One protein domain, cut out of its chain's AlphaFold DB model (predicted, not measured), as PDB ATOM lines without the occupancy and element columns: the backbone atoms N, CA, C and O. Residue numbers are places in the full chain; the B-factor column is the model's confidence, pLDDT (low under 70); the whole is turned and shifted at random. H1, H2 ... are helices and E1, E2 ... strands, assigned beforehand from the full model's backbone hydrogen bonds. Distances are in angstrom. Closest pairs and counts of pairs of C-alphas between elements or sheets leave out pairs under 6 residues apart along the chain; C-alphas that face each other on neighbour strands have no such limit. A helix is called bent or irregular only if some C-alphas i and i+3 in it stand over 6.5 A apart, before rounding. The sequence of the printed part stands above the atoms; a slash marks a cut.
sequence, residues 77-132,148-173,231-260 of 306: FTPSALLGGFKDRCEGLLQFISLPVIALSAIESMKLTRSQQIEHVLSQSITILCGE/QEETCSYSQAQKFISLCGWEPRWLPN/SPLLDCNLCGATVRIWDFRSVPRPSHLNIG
ATOM      1  N   PHE A  77     208.110 142.652 158.223       65.94
ATOM      2  CA  PHE A  77     206.696 142.918 158.336       65.94
ATOM      3  C   PHE A  77     206.003 142.387 157.092       65.94
ATOM      4  O   PHE A  77     206.062 142.973 156.011       65.94
ATOM      5  N   THR A  78     205.321 141.255 157.242       78.06
ATOM      6  CA  THR A  78     204.338 140.856 156.239       78.06
ATOM      7  C   THR A  78     203.256 141.944 156.161       78.06
ATOM      8  O   THR A  78     202.944 142.564 157.184       78.06
ATOM      9  N   PRO A  79     202.641 142.193 154.989       81.50
ATOM     10  CA  PRO A  79     201.539 143.154 154.883       81.50
ATOM     11  C   PRO A  79     200.430 142.903 155.916       81.50
ATOM     12  O   PRO A  79     199.881 143.845 156.483       81.50
ATOM     13  N   SER A  80     200.163 141.630 156.226       81.44
ATOM     14  CA  SER A  80     199.219 141.220 157.265       81.44
ATOM     15  C   SER A  80     199.659 141.634 158.670       81.44
ATOM     16  O   SER A  80     198.828 142.106 159.437       81.44
ATOM     17  N   ALA A  81     200.947 141.508 159.010       83.12
ATOM     18  CA  ALA A  81     201.477 141.955 160.299       83.12
ATOM     19  C   ALA A  81     201.457 143.486 160.436       83.12
ATOM     20  O   ALA A  81     201.125 143.995 161.504       83.12
ATOM     21  N   LEU A  82     201.751 144.227 159.357       85.00
ATOM     22  CA  LEU A  82     201.634 145.694 159.345       85.00
ATOM     23  C   LEU A  82     200.196 146.141 159.579       85.00
ATOM     24  O   LEU A  82     199.943 147.020 160.402       85.00
ATOM     25  N   LEU A  83     199.259 145.527 158.854       86.69
ATOM     26  CA  LEU A  83     197.844 145.840 158.969       86.69
ATOM     27  C   LEU A  83     197.294 145.442 160.343       86.69
ATOM     28  O   LEU A  83     196.557 146.223 160.935       86.69
ATOM     29  N   GLY A  84     197.673 144.270 160.857       87.62
ATOM     30  CA  GLY A  84     197.328 143.821 162.207       87.62
ATOM     31  C   GLY A  84     197.826 144.801 163.264       87.62
ATOM     32  O   GLY A  84     197.024 145.369 163.990       87.62
ATOM     33  N   GLY A  85     199.120 145.133 163.252       89.12
ATOM     34  CA  GLY A  85     199.678 146.092 164.207       89.12
ATOM     35  C   GLY A  85     199.063 147.493 164.100       89.12
ATOM     36  O   GLY A  85     198.886 148.172 165.106       89.12
ATOM     37  N   PHE A  86     198.702 147.945 162.895       91.00
ATOM     38  CA  PHE A  86     197.956 149.194 162.724       91.00
ATOM     39  C   PHE A  86     196.579 149.143 163.404       91.00
ATOM     40  O   PHE A  86     196.207 150.101 164.085       91.00
ATOM     41  N   LYS A  87     195.849 148.032 163.255       89.94
ATOM     42  CA  LYS A  87     194.547 147.809 163.899       89.94
ATOM     43  C   LYS A  87     194.672 147.734 165.418       89.94
ATOM     44  O   LYS A  87     193.974 148.480 166.097       89.94
ATOM     45  N   ASP A  88     195.621 146.952 165.931       90.75
ATOM     46  CA  ASP A  88     195.867 146.804 167.370       90.75
ATOM     47  C   ASP A  88     196.158 148.159 168.029       90.75
ATOM     48  O   ASP A  88     195.628 148.481 169.095       90.75
ATOM     49  N   ARG A  89     196.959 149.008 167.367       93.69
ATOM     50  CA  ARG A  89     197.217 150.374 167.840       93.69
ATOM     51  C   ARG A  89     195.966 151.243 167.791       93.69
ATOM     52  O   ARG A  89     195.711 151.971 168.745       93.69
ATOM     53  N   CYS A  90     195.159 151.160 166.729       91.75
ATOM     54  CA  CYS A  90     193.882 151.872 166.670       91.75
ATOM     55  C   CYS A  90     192.981 151.465 167.845       91.75
ATOM     56  O   CYS A  90     192.532 152.339 168.585       91.75
ATOM     57  N   GLU A  91     192.775 150.173 168.082       90.06
ATOM     58  CA  GLU A  91     191.978 149.668 169.208       90.06
ATOM     59  C   GLU A  91     192.545 150.116 170.556       90.06
ATOM     60  O   GLU A  91     191.830 150.667 171.396       90.06
ATOM     61  N   GLY A  92     193.859 149.988 170.737       91.25
ATOM     62  CA  GLY A  92     194.558 150.420 171.939       91.25
ATOM     63  C   GLY A  92     194.524 151.934 172.180       91.25
ATOM     64  O   GLY A  92     194.797 152.374 173.292       91.25
ATOM     65  N   LEU A  93     194.189 152.761 171.191       93.25
ATOM     66  CA  LEU A  93     193.968 154.196 171.392       93.25
ATOM     67  C   LEU A  93     192.533 154.499 171.829       93.25
ATOM     68  O   LEU A  93     192.301 155.539 172.444       93.25
ATOM     69  N   LEU A  94     191.569 153.602 171.581       89.69
ATOM     70  CA  LEU A  94     190.182 153.806 172.002       89.69
ATOM     71  C   LEU A  94     190.035 153.854 173.522       89.69
ATOM     72  O   LEU A  94     189.123 154.518 173.992       89.69
ATOM     73  N   GLN A  95     190.916 153.227 174.307       88.94
ATOM     74  CA  GLN A  95     190.897 153.327 175.780       88.94
ATOM     75  C   GLN A  95     191.137 154.752 176.308       88.94
ATOM     76  O   GLN A  95     190.801 155.037 177.457       88.94
ATOM     77  N   PHE A  96     191.717 155.653 175.510       91.38
ATOM     78  CA  PHE A  96     191.989 157.019 175.940       91.38
ATOM     79  C   PHE A  96     190.770 157.918 175.715       91.38
ATOM     80  O   PHE A  96     190.127 157.899 174.674       91.38
ATOM     81  N   ILE A  97     190.444 158.753 176.704       90.75
ATOM     82  CA  ILE A  97     189.307 159.689 176.613       90.75
ATOM     83  C   ILE A  97     189.570 160.858 175.654       90.75
ATOM     84  O   ILE A  97     188.650 161.595 175.299       90.75
ATOM     85  N   SER A  98     190.825 161.056 175.262       93.06
ATOM     86  CA  SER A  98     191.268 162.126 174.379       93.06
ATOM     87  C   SER A  98     192.602 161.760 173.737       93.06
ATOM     88  O   SER A  98     193.425 161.110 174.385       93.06
ATOM     89  N   LEU A  99     192.846 162.235 172.518       95.31
ATOM     90  CA  LEU A  99     194.104 162.042 171.788       95.31
ATOM     91  C   LEU A  99     194.750 163.385 171.431       95.31
ATOM     92  O   LEU A  99     194.028 164.377 171.324       95.31
ATOM     93  N   PRO A 100     196.079 163.446 171.228       95.62
ATOM     94  CA  PRO A 100     196.744 164.655 170.753       95.62
ATOM     95  C   PRO A 100     196.187 165.136 169.408       95.62
ATOM     96  O   PRO A 100     195.920 164.339 168.508       95.62
ATOM     97  N   VAL A 101     196.052 166.452 169.249       94.88
ATOM     98  CA  VAL A 101     195.779 167.077 167.950       94.88
ATOM     99  C   VAL A 101     196.974 166.848 167.028       94.88
ATOM    100  O   VAL A 101     198.108 167.163 167.383       94.88
ATOM    101  N   ILE A 102     196.711 166.368 165.813       94.44
ATOM    102  CA  ILE A 102     197.726 166.269 164.762       94.44
ATOM    103  C   ILE A 102     197.805 167.602 164.025       94.44
ATOM    104  O   ILE A 102     196.792 168.135 163.571       94.44
ATOM    105  N   ALA A 103     199.011 168.153 163.912       93.31
ATOM    106  CA  ALA A 103     199.231 169.407 163.206       93.31
ATOM    107  C   ALA A 103     198.869 169.270 161.716       93.31
ATOM    108  O   ALA A 103     199.306 168.330 161.050       93.31
ATOM    109  N   LEU A 104     198.126 170.243 161.177       91.75
ATOM    110  CA  LEU A 104     197.754 170.273 159.754       91.75
ATOM    111  C   LEU A 104     198.983 170.259 158.838       91.75
ATOM    112  O   LEU A 104     199.004 169.508 157.870       91.75
ATOM    113  N   SER A 105     200.040 170.987 159.205       94.50
ATOM    114  CA  SER A 105     201.301 171.005 158.456       94.50
ATOM    115  C   SER A 105     201.951 169.621 158.343       94.50
ATOM    116  O   SER A 105     202.542 169.298 157.312       94.50
ATOM    117  N   ALA A 106     201.825 168.771 159.369       91.94
ATOM    118  CA  ALA A 106     202.325 167.399 159.321       91.94
ATOM    119  C   ALA A 106     201.508 166.547 158.338       91.94
ATOM    120  O   ALA A 106     202.076 165.781 157.563       91.94
ATOM    121  N   ILE A 107     200.185 166.726 158.320       91.19
ATOM    122  CA  ILE A 107     199.282 166.030 157.393       91.19
ATOM    123  C   ILE A 107     199.562 166.460 155.950       91.19
ATOM    124  O   ILE A 107     199.693 165.610 155.072       91.19
ATOM    125  N   GLU A 108     199.698 167.762 155.704       93.25
ATOM    126  CA  GLU A 108     200.059 168.315 154.395       93.25
ATOM    127  C   GLU A 108     201.405 167.760 153.920       93.25
ATOM    128  O   GLU A 108     201.508 167.286 152.790       93.25
ATOM    129  N   SER A 109     202.401 167.707 154.810       91.62
ATOM    130  CA  SER A 109     203.717 167.134 154.506       91.62
ATOM    131  C   SER A 109     203.633 165.657 154.105       91.62
ATOM    132  O   SER A 109     204.270 165.240 153.139       91.62
ATOM    133  N   MET A 110     202.812 164.854 154.793       89.75
ATOM    134  CA  MET A 110     202.579 163.453 154.414       89.75
ATOM    135  C   MET A 110     201.858 163.338 153.061       89.75
ATOM    136  O   MET A 110     202.191 162.471 152.246       89.75
ATOM    137  N   LYS A 111     200.901 164.232 152.783       92.31
ATOM    138  CA  LYS A 111     200.159 164.250 151.515       92.31
ATOM    139  C   LYS A 111     201.037 164.622 150.317       92.31
ATOM    140  O   LYS A 111     200.777 164.108 149.234       92.31
ATOM    141  N   LEU A 112     202.108 165.406 150.488       92.81
ATOM    142  CA  LEU A 112     203.024 165.759 149.387       92.81
ATOM    143  C   LEU A 112     203.587 164.537 148.647       92.81
ATOM    144  O   LEU A 112     203.753 164.582 147.432       92.81
ATOM    145  N   THR A 113     203.868 163.445 149.359       86.44
ATOM    146  CA  THR A 113     204.454 162.231 148.760       86.44
ATOM    147  C   THR A 113     203.455 161.088 148.600       86.44
ATOM    148  O   THR A 113     203.647 160.231 147.738       86.44
ATOM    149  N   ARG A 114     202.403 161.038 149.430       90.81
ATOM    150  CA  ARG A 114     201.491 159.884 149.541       90.81
ATOM    151  C   ARG A 114     200.013 160.275 149.626       90.81
ATOM    152  O   ARG A 114     199.241 159.592 150.292       90.81
ATOM    153  N   SER A 115     199.610 161.366 148.966       91.06
ATOM    154  CA  SER A 115     198.249 161.927 149.056       91.06
ATOM    155  C   SER A 115     197.148 160.865 148.946       91.06
ATOM    156  O   SER A 115     196.391 160.675 149.891       91.06
ATOM    157  N   GLN A 116     197.116 160.095 147.851       91.25
ATOM    158  CA  GLN A 116     196.069 159.092 147.613       91.25
ATOM    159  C   GLN A 116     196.008 158.020 148.707       91.25
ATOM    160  O   GLN A 116     194.924 157.625 149.127       91.25
ATOM    161  N   GLN A 117     197.161 157.552 149.187       91.31
ATOM    162  CA  GLN A 117     197.226 156.531 150.230       91.31
ATOM    163  C   GLN A 117     196.770 157.085 151.582       91.31
ATOM    164  O   GLN A 117     196.050 156.402 152.306       91.31
ATOM    165  N   ILE A 118     197.167 158.319 151.911       91.00
ATOM    166  CA  ILE A 118     196.748 158.992 153.142       91.00
ATOM    167  C   ILE A 118     195.238 159.227 153.132       91.00
ATOM    168  O   ILE A 118     194.579 158.873 154.104       91.00
ATOM    169  N   GLU A 119     194.678 159.751 152.038       90.69
ATOM    170  CA  GLU A 119     193.226 159.941 151.930       90.69
ATOM    171  C   GLU A 119     192.489 158.607 152.045       90.69
ATOM    172  O   GLU A 119     191.541 158.503 152.810       90.69
ATOM    173  N   HIS A 120     192.976 157.550 151.390       88.50
ATOM    174  CA  HIS A 120     192.371 156.224 151.495       88.50
ATOM    175  C   HIS A 120     192.351 155.693 152.940       88.50
ATOM    176  O   HIS A 120     191.328 155.181 153.387       88.50
ATOM    177  N   VAL A 121     193.442 155.841 153.699       87.75
ATOM    178  CA  VAL A 121     193.485 155.453 155.124       87.75
ATOM    179  C   VAL A 121     192.524 156.302 155.960       87.75
ATOM    180  O   VAL A 121     191.861 155.785 156.861       87.75
ATOM    181  N   LEU A 122     192.419 157.601 155.673       86.69
ATOM    182  CA  LEU A 122     191.513 158.498 156.386       86.69
ATOM    183  C   LEU A 122     190.040 158.222 156.083       86.69
ATOM    184  O   LEU A 122     189.235 158.290 157.010       86.69
ATOM    185  N   SER A 123     189.696 157.838 154.857       83.88
ATOM    186  CA  SER A 123     188.329 157.489 154.455       83.88
ATOM    187  C   SER A 123     187.846 156.145 155.009       83.88
ATOM    188  O   SER A 123     186.645 155.904 155.062       83.88
ATOM    189  N   GLN A 124     188.742 155.250 155.441       79.56
ATOM    190  CA  GLN A 124     188.338 153.965 156.021       79.56
ATOM    191  C   GLN A 124     187.720 154.149 157.410       79.56
ATOM    192  O   GLN A 124     188.354 154.715 158.301       79.56
ATOM    193  N   SER A 125     186.511 153.640 157.647       69.00
ATOM    194  CA  SER A 125     185.942 153.637 158.998       69.00
ATOM    195  C   SER A 125     186.683 152.653 159.904       69.00
ATOM    196  O   SER A 125     187.098 151.565 159.495       69.00
ATOM    197  N   ILE A 126     186.859 153.038 161.169       61.59
ATOM    198  CA  ILE A 126     187.535 152.203 162.178       61.59
ATOM    199  C   ILE A 126     186.707 150.946 162.473       61.59
ATOM    200  O   ILE A 126     187.272 149.871 162.652       61.59
ATOM    201  N   THR A 127     185.376 151.050 162.411       57.34
ATOM    202  CA  THR A 127     184.425 149.937 162.557       57.34
ATOM    203  C   THR A 127     184.624 148.852 161.489       57.34
ATOM    204  O   THR A 127     184.552 147.663 161.790       57.34
ATOM    205  N   ILE A 128     184.963 149.233 160.250       52.03
ATOM    206  CA  ILE A 128     185.330 148.281 159.183       52.03
ATOM    207  C   ILE A 128     186.734 147.700 159.417       52.03
ATOM    208  O   ILE A 128     187.034 146.576 159.008       52.03
ATOM    209  N   LEU A 129     187.604 148.436 160.105       52.09
ATOM    210  CA  LEU A 129     188.981 148.035 160.359       52.09
ATOM    211  C   LEU A 129     189.115 146.995 161.490       52.09
ATOM    212  O   LEU A 129     189.918 146.072 161.350       52.09
ATOM    213  N   CYS A 130     188.317 147.113 162.554       51.12
ATOM    214  CA  CYS A 130     188.349 146.255 163.751       51.12
ATOM    215  C   CYS A 130     187.521 144.961 163.651       51.12
ATOM    216  O   CYS A 130     187.574 144.128 164.544       51.12
ATOM    217  N   GLY A 131     186.798 144.731 162.550       48.59
ATOM    218  CA  GLY A 131     186.268 143.397 162.242       48.59
ATOM    219  C   GLY A 131     185.090 142.901 163.094       48.59
ATOM    220  O   GLY A 131     184.907 141.692 163.179       48.59
ATOM    221  N   GLU A 132     184.247 143.779 163.648       45.31
ATOM    222  CA  GLU A 132     183.018 143.366 164.346       45.31
ATOM    223  C   GLU A 132     181.829 144.284 164.001       45.31
ATOM    224  O   GLU A 132     181.629 145.339 164.591       45.31
ATOM    225  N   GLN A 148     179.410 161.532 159.224       46.91
ATOM    226  CA  GLN A 148     179.877 162.056 160.514       46.91
ATOM    227  C   GLN A 148     181.252 161.478 160.911       46.91
ATOM    228  O   GLN A 148     182.021 162.134 161.620       46.91
ATOM    229  N   GLU A 149     181.588 160.271 160.440       51.44
ATOM    230  CA  GLU A 149     182.889 159.629 160.684       51.44
ATOM    231  C   GLU A 149     184.018 160.186 159.801       51.44
ATOM    232  O   GLU A 149     185.174 160.193 160.234       51.44
ATOM    233  N   GLU A 150     183.698 160.721 158.615       50.72
ATOM    234  CA  GLU A 150     184.672 161.276 157.654       50.72
ATOM    235  C   GLU A 150     185.432 162.511 158.179       50.72
ATOM    236  O   GLU A 150     186.451 162.896 157.609       50.72
ATOM    237  N   THR A 151     184.991 163.130 159.282       59.62
ATOM    238  CA  THR A 151     185.576 164.389 159.794       59.62
ATOM    239  C   THR A 151     185.840 164.410 161.299       59.62
ATOM    240  O   THR A 151     186.173 165.455 161.866       59.62
ATOM    241  N   CYS A 152     185.733 163.272 161.990       79.50
ATOM    242  CA  CYS A 152     186.009 163.248 163.421       79.50
ATOM    243  C   CYS A 152     187.516 163.416 163.687       79.50
ATOM    244  O   CYS A 152     188.302 162.493 163.466       79.50
ATOM    245  N   SER A 153     187.927 164.569 164.230       88.44
ATOM    246  CA  SER A 153     189.338 164.864 164.536       88.44
ATOM    247  C   SER A 153     189.990 163.824 165.457       88.44
ATOM    248  O   SER A 153     191.197 163.615 165.383       88.44
ATOM    249  N   TYR A 154     189.200 163.138 166.294       91.69
ATOM    250  CA  TYR A 154     189.666 162.018 167.113       91.69
ATOM    251  C   TYR A 154     190.037 160.792 166.268       91.69
ATOM    252  O   TYR A 154     191.138 160.271 166.409       91.69
ATOM    253  N   SER A 155     189.150 160.366 165.360       89.44
ATOM    254  CA  SER A 155     189.391 159.258 164.417       89.44
ATOM    255  C   SER A 155     190.602 159.545 163.527       89.44
ATOM    256  O   SER A 155     191.466 158.693 163.322       89.44
ATOM    257  N   GLN A 156     190.724 160.789 163.063       91.38
ATOM    258  CA  GLN A 156     191.887 161.236 162.307       91.38
ATOM    259  C   GLN A 156     193.177 161.133 163.133       91.38
ATOM    260  O   GLN A 156     194.160 160.559 162.662       91.38
ATOM    261  N   ALA A 157     193.182 161.653 164.366       94.12
ATOM    262  CA  ALA A 157     194.340 161.561 165.251       94.12
ATOM    263  C   ALA A 157     194.728 160.105 165.525       94.12
ATOM    264  O   ALA A 157     195.893 159.745 165.390       94.12
ATOM    265  N   GLN A 158     193.748 159.255 165.819       93.38
ATOM    266  CA  GLN A 158     193.932 157.826 166.033       93.38
ATOM    267  C   GLN A 158     194.629 157.150 164.848       93.38
ATOM    268  O   GLN A 158     195.658 156.505 165.032       93.38
ATOM    269  N   LYS A 159     194.126 157.351 163.624       92.81
ATOM    270  CA  LYS A 159     194.717 156.774 162.409       92.81
ATOM    271  C   LYS A 159     196.148 157.250 162.195       92.81
ATOM    272  O   LYS A 159     197.012 156.432 161.902       92.81
ATOM    273  N   PHE A 160     196.432 158.540 162.367       94.06
ATOM    274  CA  PHE A 160     197.791 159.053 162.187       94.06
ATOM    275  C   PHE A 160     198.761 158.562 163.263       94.06
ATOM    276  O   PHE A 160     199.877 158.173 162.927       94.06
ATOM    277  N   ILE A 161     198.343 158.527 164.531       95.00
ATOM    278  CA  ILE A 161     199.157 158.009 165.640       95.00
ATOM    279  C   ILE A 161     199.487 156.531 165.392       95.00
ATOM    280  O   ILE A 161     200.660 156.151 165.427       95.00
ATOM    281  N   SER A 162     198.483 155.723 165.031       94.19
ATOM    282  CA  SER A 162     198.665 154.314 164.677       94.19
ATOM    283  C   SER A 162     199.525 154.121 163.429       94.19
ATOM    284  O   SER A 162     200.363 153.220 163.400       94.19
ATOM    285  N   LEU A 163     199.359 154.947 162.393       92.25
ATOM    286  CA  LEU A 163     200.153 154.868 161.163       92.25
ATOM    287  C   LEU A 163     201.629 155.190 161.429       92.25
ATOM    288  O   LEU A 163     202.509 154.553 160.857       92.25
ATOM    289  N   CYS A 164     201.894 156.125 162.343       91.69
ATOM    290  CA  CYS A 164     203.242 156.498 162.766       91.69
ATOM    291  C   CYS A 164     203.869 155.514 163.772       91.69
ATOM    292  O   CYS A 164     204.984 155.748 164.227       91.69
ATOM    293  N   GLY A 165     203.178 154.423 164.127       92.12
ATOM    294  CA  GLY A 165     203.742 153.354 164.955       92.12
ATOM    295  C   GLY A 165     203.811 153.651 166.455       92.12
ATOM    296  O   GLY A 165     204.544 152.966 167.162       92.12
ATOM    297  N   TRP A 166     203.080 154.655 166.949       95.38
ATOM    298  CA  TRP A 166     203.036 154.967 168.379       95.38
ATOM    299  C   TRP A 166     202.195 153.947 169.146       95.38
ATOM    300  O   TRP A 166     201.004 153.791 168.879       95.38
ATOM    301  N   GLU A 167     202.797 153.287 170.128       94.25
ATOM    302  CA  GLU A 167     202.140 152.265 170.939       94.25
ATOM    303  C   GLU A 167     201.454 152.892 172.169       94.25
ATOM    304  O   GLU A 167     202.093 153.630 172.929       94.25
ATOM    305  N   PRO A 168     200.157 152.618 172.403       94.38
ATOM    306  CA  PRO A 168     199.428 153.157 173.543       94.38
ATOM    307  C   PRO A 168     199.747 152.405 174.842       94.38
ATOM    308  O   PRO A 168     199.580 151.183 174.963       94.38
ATOM    309  N   ARG A 169     200.117 153.152 175.885       92.31
ATOM    310  CA  ARG A 169     200.405 152.603 177.217       92.31
ATOM    311  C   ARG A 169     199.821 153.465 178.332       92.31
ATOM    312  O   ARG A 169     199.756 154.682 178.233       92.31
ATOM    313  N   TRP A 170     199.423 152.831 179.430       87.38
ATOM    314  CA  TRP A 170     199.120 153.517 180.686       87.38
ATOM    315  C   TRP A 170     200.342 153.487 181.599       87.38
ATOM    316  O   TRP A 170     201.000 152.448 181.700       87.38
ATOM    317  N   LEU A 171     200.623 154.584 182.307       81.12
ATOM    318  CA  LEU A 171     201.553 154.518 183.433       81.12
ATOM    319  C   LEU A 171     201.051 153.480 184.456       81.12
ATOM    320  O   LEU A 171     199.888 153.564 184.867       81.12
ATOM    321  N   PRO A 172     201.893 152.507 184.863       70.62
ATOM    322  CA  PRO A 172     201.571 151.602 185.961       70.62
ATOM    323  C   PRO A 172     201.247 152.395 187.227       70.62
ATOM    324  O   PRO A 172     201.863 153.432 187.484       70.62
ATOM    325  N   ASN A 173     200.277 151.928 188.015       61.09
ATOM    326  CA  ASN A 173     199.969 152.580 189.282       61.09
ATOM    327  C   ASN A 173     201.133 152.335 190.257       61.09
ATOM    328  O   ASN A 173     201.677 151.234 190.298       61.09
ATOM    329  N   SER A 231     198.264 157.983 183.939       84.31
ATOM    330  CA  SER A 231     198.447 158.920 182.828       84.31
ATOM    331  C   SER A 231     198.627 158.141 181.521       84.31
ATOM    332  O   SER A 231     199.405 157.180 181.497       84.31
ATOM    333  N   PRO A 232     197.928 158.530 180.443       92.50
ATOM    334  CA  PRO A 232     198.073 157.897 179.142       92.50
ATOM    335  C   PRO A 232     199.356 158.363 178.439       92.50
ATOM    336  O   PRO A 232     199.680 159.556 178.416       92.50
ATOM    337  N   LEU A 233     200.077 157.405 177.863       94.62
ATOM    338  CA  LEU A 233     201.364 157.562 177.195       94.62
ATOM    339  C   LEU A 233     201.325 157.000 175.774       94.62
ATOM    340  O   LEU A 233     200.551 156.087 175.473       94.62
ATOM    341  N   LEU A 234     202.224 157.518 174.942       96.06
ATOM    342  CA  LEU A 234     202.577 156.956 173.644       96.06
ATOM    343  C   LEU A 234     204.073 156.646 173.632       96.06
ATOM    344  O   LEU A 234     204.878 157.521 173.958       96.06
ATOM    345  N   ASP A 235     204.432 155.428 173.237       93.88
ATOM    346  CA  ASP A 235     205.821 154.990 173.090       93.88
ATOM    347  C   ASP A 235     206.179 154.758 171.621       93.88
ATOM    348  O   ASP A 235     205.369 154.255 170.840       93.88
ATOM    349  N   CYS A 236     207.405 155.100 171.240       91.00
ATOM    350  CA  CYS A 236     207.959 154.785 169.933       91.00
ATOM    351  C   CYS A 236     208.954 153.630 170.062       91.00
ATOM    352  O   CYS A 236     210.049 153.810 170.589       91.00
ATOM    353  N   ASN A 237     208.621 152.460 169.516       81.94
ATOM    354  CA  ASN A 237     209.503 151.286 169.579       81.94
ATOM    355  C   ASN A 237     210.754 151.397 168.691       81.94
ATOM    356  O   ASN A 237     211.658 150.580 168.819       81.94
ATOM    357  N   LEU A 238     210.814 152.386 167.792       78.81
ATOM    358  CA  LEU A 238     211.971 152.598 166.916       78.81
ATOM    359  C   LEU A 238     213.076 153.400 167.609       78.81
ATOM    360  O   LEU A 238     214.240 153.024 167.534       78.81
ATOM    361  N   CYS A 239     212.724 154.501 168.281       80.94
ATOM    362  CA  CYS A 239     213.698 155.383 168.937       80.94
ATOM    363  C   CYS A 239     213.640 155.356 170.471       80.94
ATOM    364  O   CYS A 239     214.458 156.003 171.120       80.94
ATOM    365  N   GLY A 240     212.674 154.650 171.063       84.50
ATOM    366  CA  GLY A 240     212.477 154.569 172.513       84.50
ATOM    367  C   GLY A 240     211.846 155.814 173.146       84.50
ATOM    368  O   GLY A 240     211.780 155.900 174.371       84.50
ATOM    369  N   ALA A 241     211.394 156.791 172.354       91.00
ATOM    370  CA  ALA A 241     210.765 157.996 172.887       91.00
ATOM    371  C   ALA A 241     209.408 157.685 173.537       91.00
ATOM    372  O   ALA A 241     208.594 156.960 172.967       91.00
ATOM    373  N   THR A 242     209.136 158.314 174.679       93.56
ATOM    374  CA  THR A 242     207.842 158.261 175.370       93.56
ATOM    375  C   THR A 242     207.300 159.670 175.540       93.56
ATOM    376  O   THR A 242     208.011 160.555 176.019       93.56
ATOM    377  N   VAL A 243     206.026 159.879 175.215       93.94
ATOM    378  CA  VAL A 243     205.343 161.162 175.418       93.94
ATOM    379  C   VAL A 243     204.053 160.978 176.212       93.94
ATOM    380  O   VAL A 243     203.358 159.970 176.066       93.94
ATOM    381  N   ARG A 244     203.709 161.954 177.060       93.31
ATOM    382  CA  ARG A 244     202.422 161.961 177.767       93.31
ATOM    383  C   ARG A 244     201.386 162.642 176.895       93.31
ATOM    384  O   ARG A 244     201.612 163.748 176.419       93.31
ATOM    385  N   ILE A 245     200.216 162.030 176.742       92.50
ATOM    386  CA  ILE A 245     199.149 162.616 175.917       92.50
ATOM    387  C   ILE A 245     198.687 163.974 176.472       92.50
ATOM    388  O   ILE A 245     198.343 164.867 175.704       92.50
ATOM    389  N   TRP A 246     198.736 164.159 177.794       87.69
ATOM    390  CA  TRP A 246     198.350 165.411 178.456       87.69
ATOM    391  C   TRP A 246     199.306 166.585 178.221       87.69
ATOM    392  O   TRP A 246     198.922 167.719 178.489       87.69
ATOM    393  N   ASP A 247     200.514 166.345 177.706       92.19
ATOM    394  CA  ASP A 247     201.436 167.430 177.348       92.19
ATOM    395  C   ASP A 247     200.998 168.150 176.049       92.19
ATOM    396  O   ASP A 247     201.556 169.186 175.686       92.19
ATOM    397  N   PHE A 248     199.973 167.637 175.355       93.06
ATOM    398  CA  PHE A 248     199.470 168.166 174.088       93.06
ATOM    399  C   PHE A 248     198.055 168.737 174.208       93.06
ATOM    400  O   PHE A 248     197.249 168.333 175.047       93.06
ATOM    401  N   ARG A 249     197.700 169.631 173.274       93.88
ATOM    402  CA  ARG A 249     196.288 169.949 173.018       93.88
ATOM    403  C   ARG A 249     195.590 168.690 172.521       93.88
ATOM    404  O   ARG A 249     196.087 168.047 171.598       93.88
ATOM    405  N   SER A 250     194.442 168.368 173.105       93.69
ATOM    406  CA  SER A 250     193.760 167.104 172.849       93.69
ATOM    407  C   SER A 250     192.387 167.280 172.209       93.69
ATOM    408  O   SER A 250     191.657 168.215 172.537       93.69
ATOM    409  N   VAL A 251     192.005 166.331 171.362       93.25
ATOM    410  CA  VAL A 251     190.638 166.149 170.862       93.25
ATOM    411  C   VAL A 251     189.929 165.084 171.701       93.25
ATOM    412  O   VAL A 251     190.519 164.029 171.951       93.25
ATOM    413  N   PRO A 252     188.698 165.335 172.178       92.00
ATOM    414  CA  PRO A 252     187.974 164.377 173.003       92.00
ATOM    415  C   PRO A 252     187.463 163.203 172.165       92.00
ATOM    416  O   PRO A 252     187.103 163.365 170.997       92.00
ATOM    417  N   ARG A 253     187.387 162.025 172.786       89.69
ATOM    418  CA  ARG A 253     186.753 160.846 172.198       89.69
ATOM    419  C   ARG A 253     185.241 161.082 172.070       89.69
ATOM    420  O   ARG A 253     184.605 161.419 173.072       89.69
ATOM    421  N   PRO A 254     184.643 160.890 170.883       85.88
ATOM    422  CA  PRO A 254     183.196 160.930 170.710       85.88
ATOM    423  C   PRO A 254     182.467 159.914 171.595       85.88
ATOM    424  O   PRO A 254     182.958 158.812 171.833       85.88
ATOM    425  N   SER A 255     181.255 160.254 172.036       77.00
ATOM    426  CA  SER A 255     180.445 159.418 172.936       77.00
ATOM    427  C   SER A 255     180.029 158.066 172.342       77.00
ATOM    428  O   SER A 255     179.865 157.112 173.092       77.00
ATOM    429  N   HIS A 256     179.887 157.962 171.018       74.81
ATOM    430  CA  HIS A 256     179.560 156.706 170.330       74.81
ATOM    431  C   HIS A 256     180.747 155.731 170.251       74.81
ATOM    432  O   HIS A 256     180.534 154.539 170.083       74.81
ATOM    433  N   LEU A 257     181.984 156.212 170.431       68.88
ATOM    434  CA  LEU A 257     183.192 155.379 170.533       68.88
ATOM    435  C   LEU A 257     183.492 154.978 171.985       68.88
ATOM    436  O   LEU A 257     184.622 154.624 172.332       68.88
ATOM    437  N   ASN A 258     182.501 155.085 172.871       65.19
ATOM    438  CA  ASN A 258     182.650 154.648 174.243       65.19
ATOM    439  C   ASN A 258     182.707 153.117 174.290       65.19
ATOM    440  O   ASN A 258     181.705 152.457 174.027       65.19
ATOM    441  N   ILE A 259     183.853 152.564 174.697       61.16
ATOM    442  CA  ILE A 259     183.913 151.208 175.249       61.16
ATOM    443  C   ILE A 259     183.094 151.249 176.545       61.16
ATOM    444  O   ILE A 259     183.585 151.628 177.608       61.16
ATOM    445  N   GLY A 260     181.795 150.980 176.438       43.28
ATOM    446  CA  GLY A 260     180.959 150.720 177.596       43.28
ATOM    447  C   GLY A 260     181.478 149.465 178.290       43.28
ATOM    448  O   GLY A 260     181.814 148.490 177.622       43.28
TER     449      GLY A 260
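What this domain is: This is residues 77 to 132, 148 to 173 and 231 to 260 of the 306 residues of the protein "C3HC-type domain-containing protein" of Hordeum vulgare subsp. vulgare (UniProt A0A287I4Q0). A small antiparallel sheet, E2 E3 E4, has H1 slanting over its edge strand E2, and H4 forms the core, with H1, H2b and the two-strand ribbon E1 E5 packed around it. H2 is bent into two arms at a steep tilt of 44 degrees: H2b packs on H4, and H2a, whose centre is the farthest of the elements from the mean of the C-alphas, lies to the side of H2b. The printed part has 112 residues with four named helices and five named strands, in the order H1 E1 H2 H3 H4 E2 E3 E4 E5, class mixed. It is compact, with a radius of gyration of the C-alphas of 13.8 A and spans of 42 by 34 by 30 A.

Where its parts are: The sheet holds E2, residues 166 to 170, 13.0 A; E3, 232 to 236, 13.9 A; and E4, 242 to 244. E1 is 98 to 100 and E5 250 to 252, ending at C-alpha 252 (187.974, 164.377, 173.003). H1, 79 to 94, 23.1 A, begins at C-alpha 79 (201.539, 143.154, 154.883). H4 is 153 to 163, 15.1 A, and H3 126 to 129. H2, 104 to 123, was assigned as one helix by its hydrogen bonds but is bent, with C-alphas 113 and 116 9.0 A apart; its arms are H2a, 104 to 113, and H2b, 116 to 123.

How they stand to each other: In the sheet E2 E3 E4, the antiparallel neighbours E2 and E3 have N 167 and O 235 within hydrogen-bond range at 2.8 A, and the hairpin E3 and E4 has N 234 and O 243 within hydrogen-bond range at 2.9 A. H1 is on this sheet, over E2, at a height of 6.0 A, only just slantwise at 32 degrees on the local plane. H1 touches H4 with residues 86 to 93 alone, closest C-alphas Arg 89 and Ser 162, 5.3 A, at a steep tilt of 40 degrees, opposite ways. H2b and H4 only just touch, with 3 pairs of C-alphas within 8 A, closest Leu 122 and Gln 156, 6.5 A. E1 and E5 are antiparallel, N 251 and O 99 at 2.8 A; the closest C-alphas of H4 and E5, Tyr 154 and Val 251, are 5.7 A apart. H2a and H2b are close but not clearly touching, as are H1 and H3, closest C-alphas Lys 87 and Leu 129, 6.6 A. Each O i to N i+4 pair is within hydrogen-bond range in H1, H2b and H4, and 5 of 6 in H2a; H3 is too short for one.

The domain as a whole: The C-alphas of Gln 116 and Asn 173, the farthest apart, are 42.4 A apart. Residues 133 to 147 and 174 to 230 are not printed, with C-alpha gaps of 19.3 A and 9.2 A. The links printed whole are tight. Confidence is under 70 at 77, 125 to 132, 148 to 151, 173 and 257 to 260.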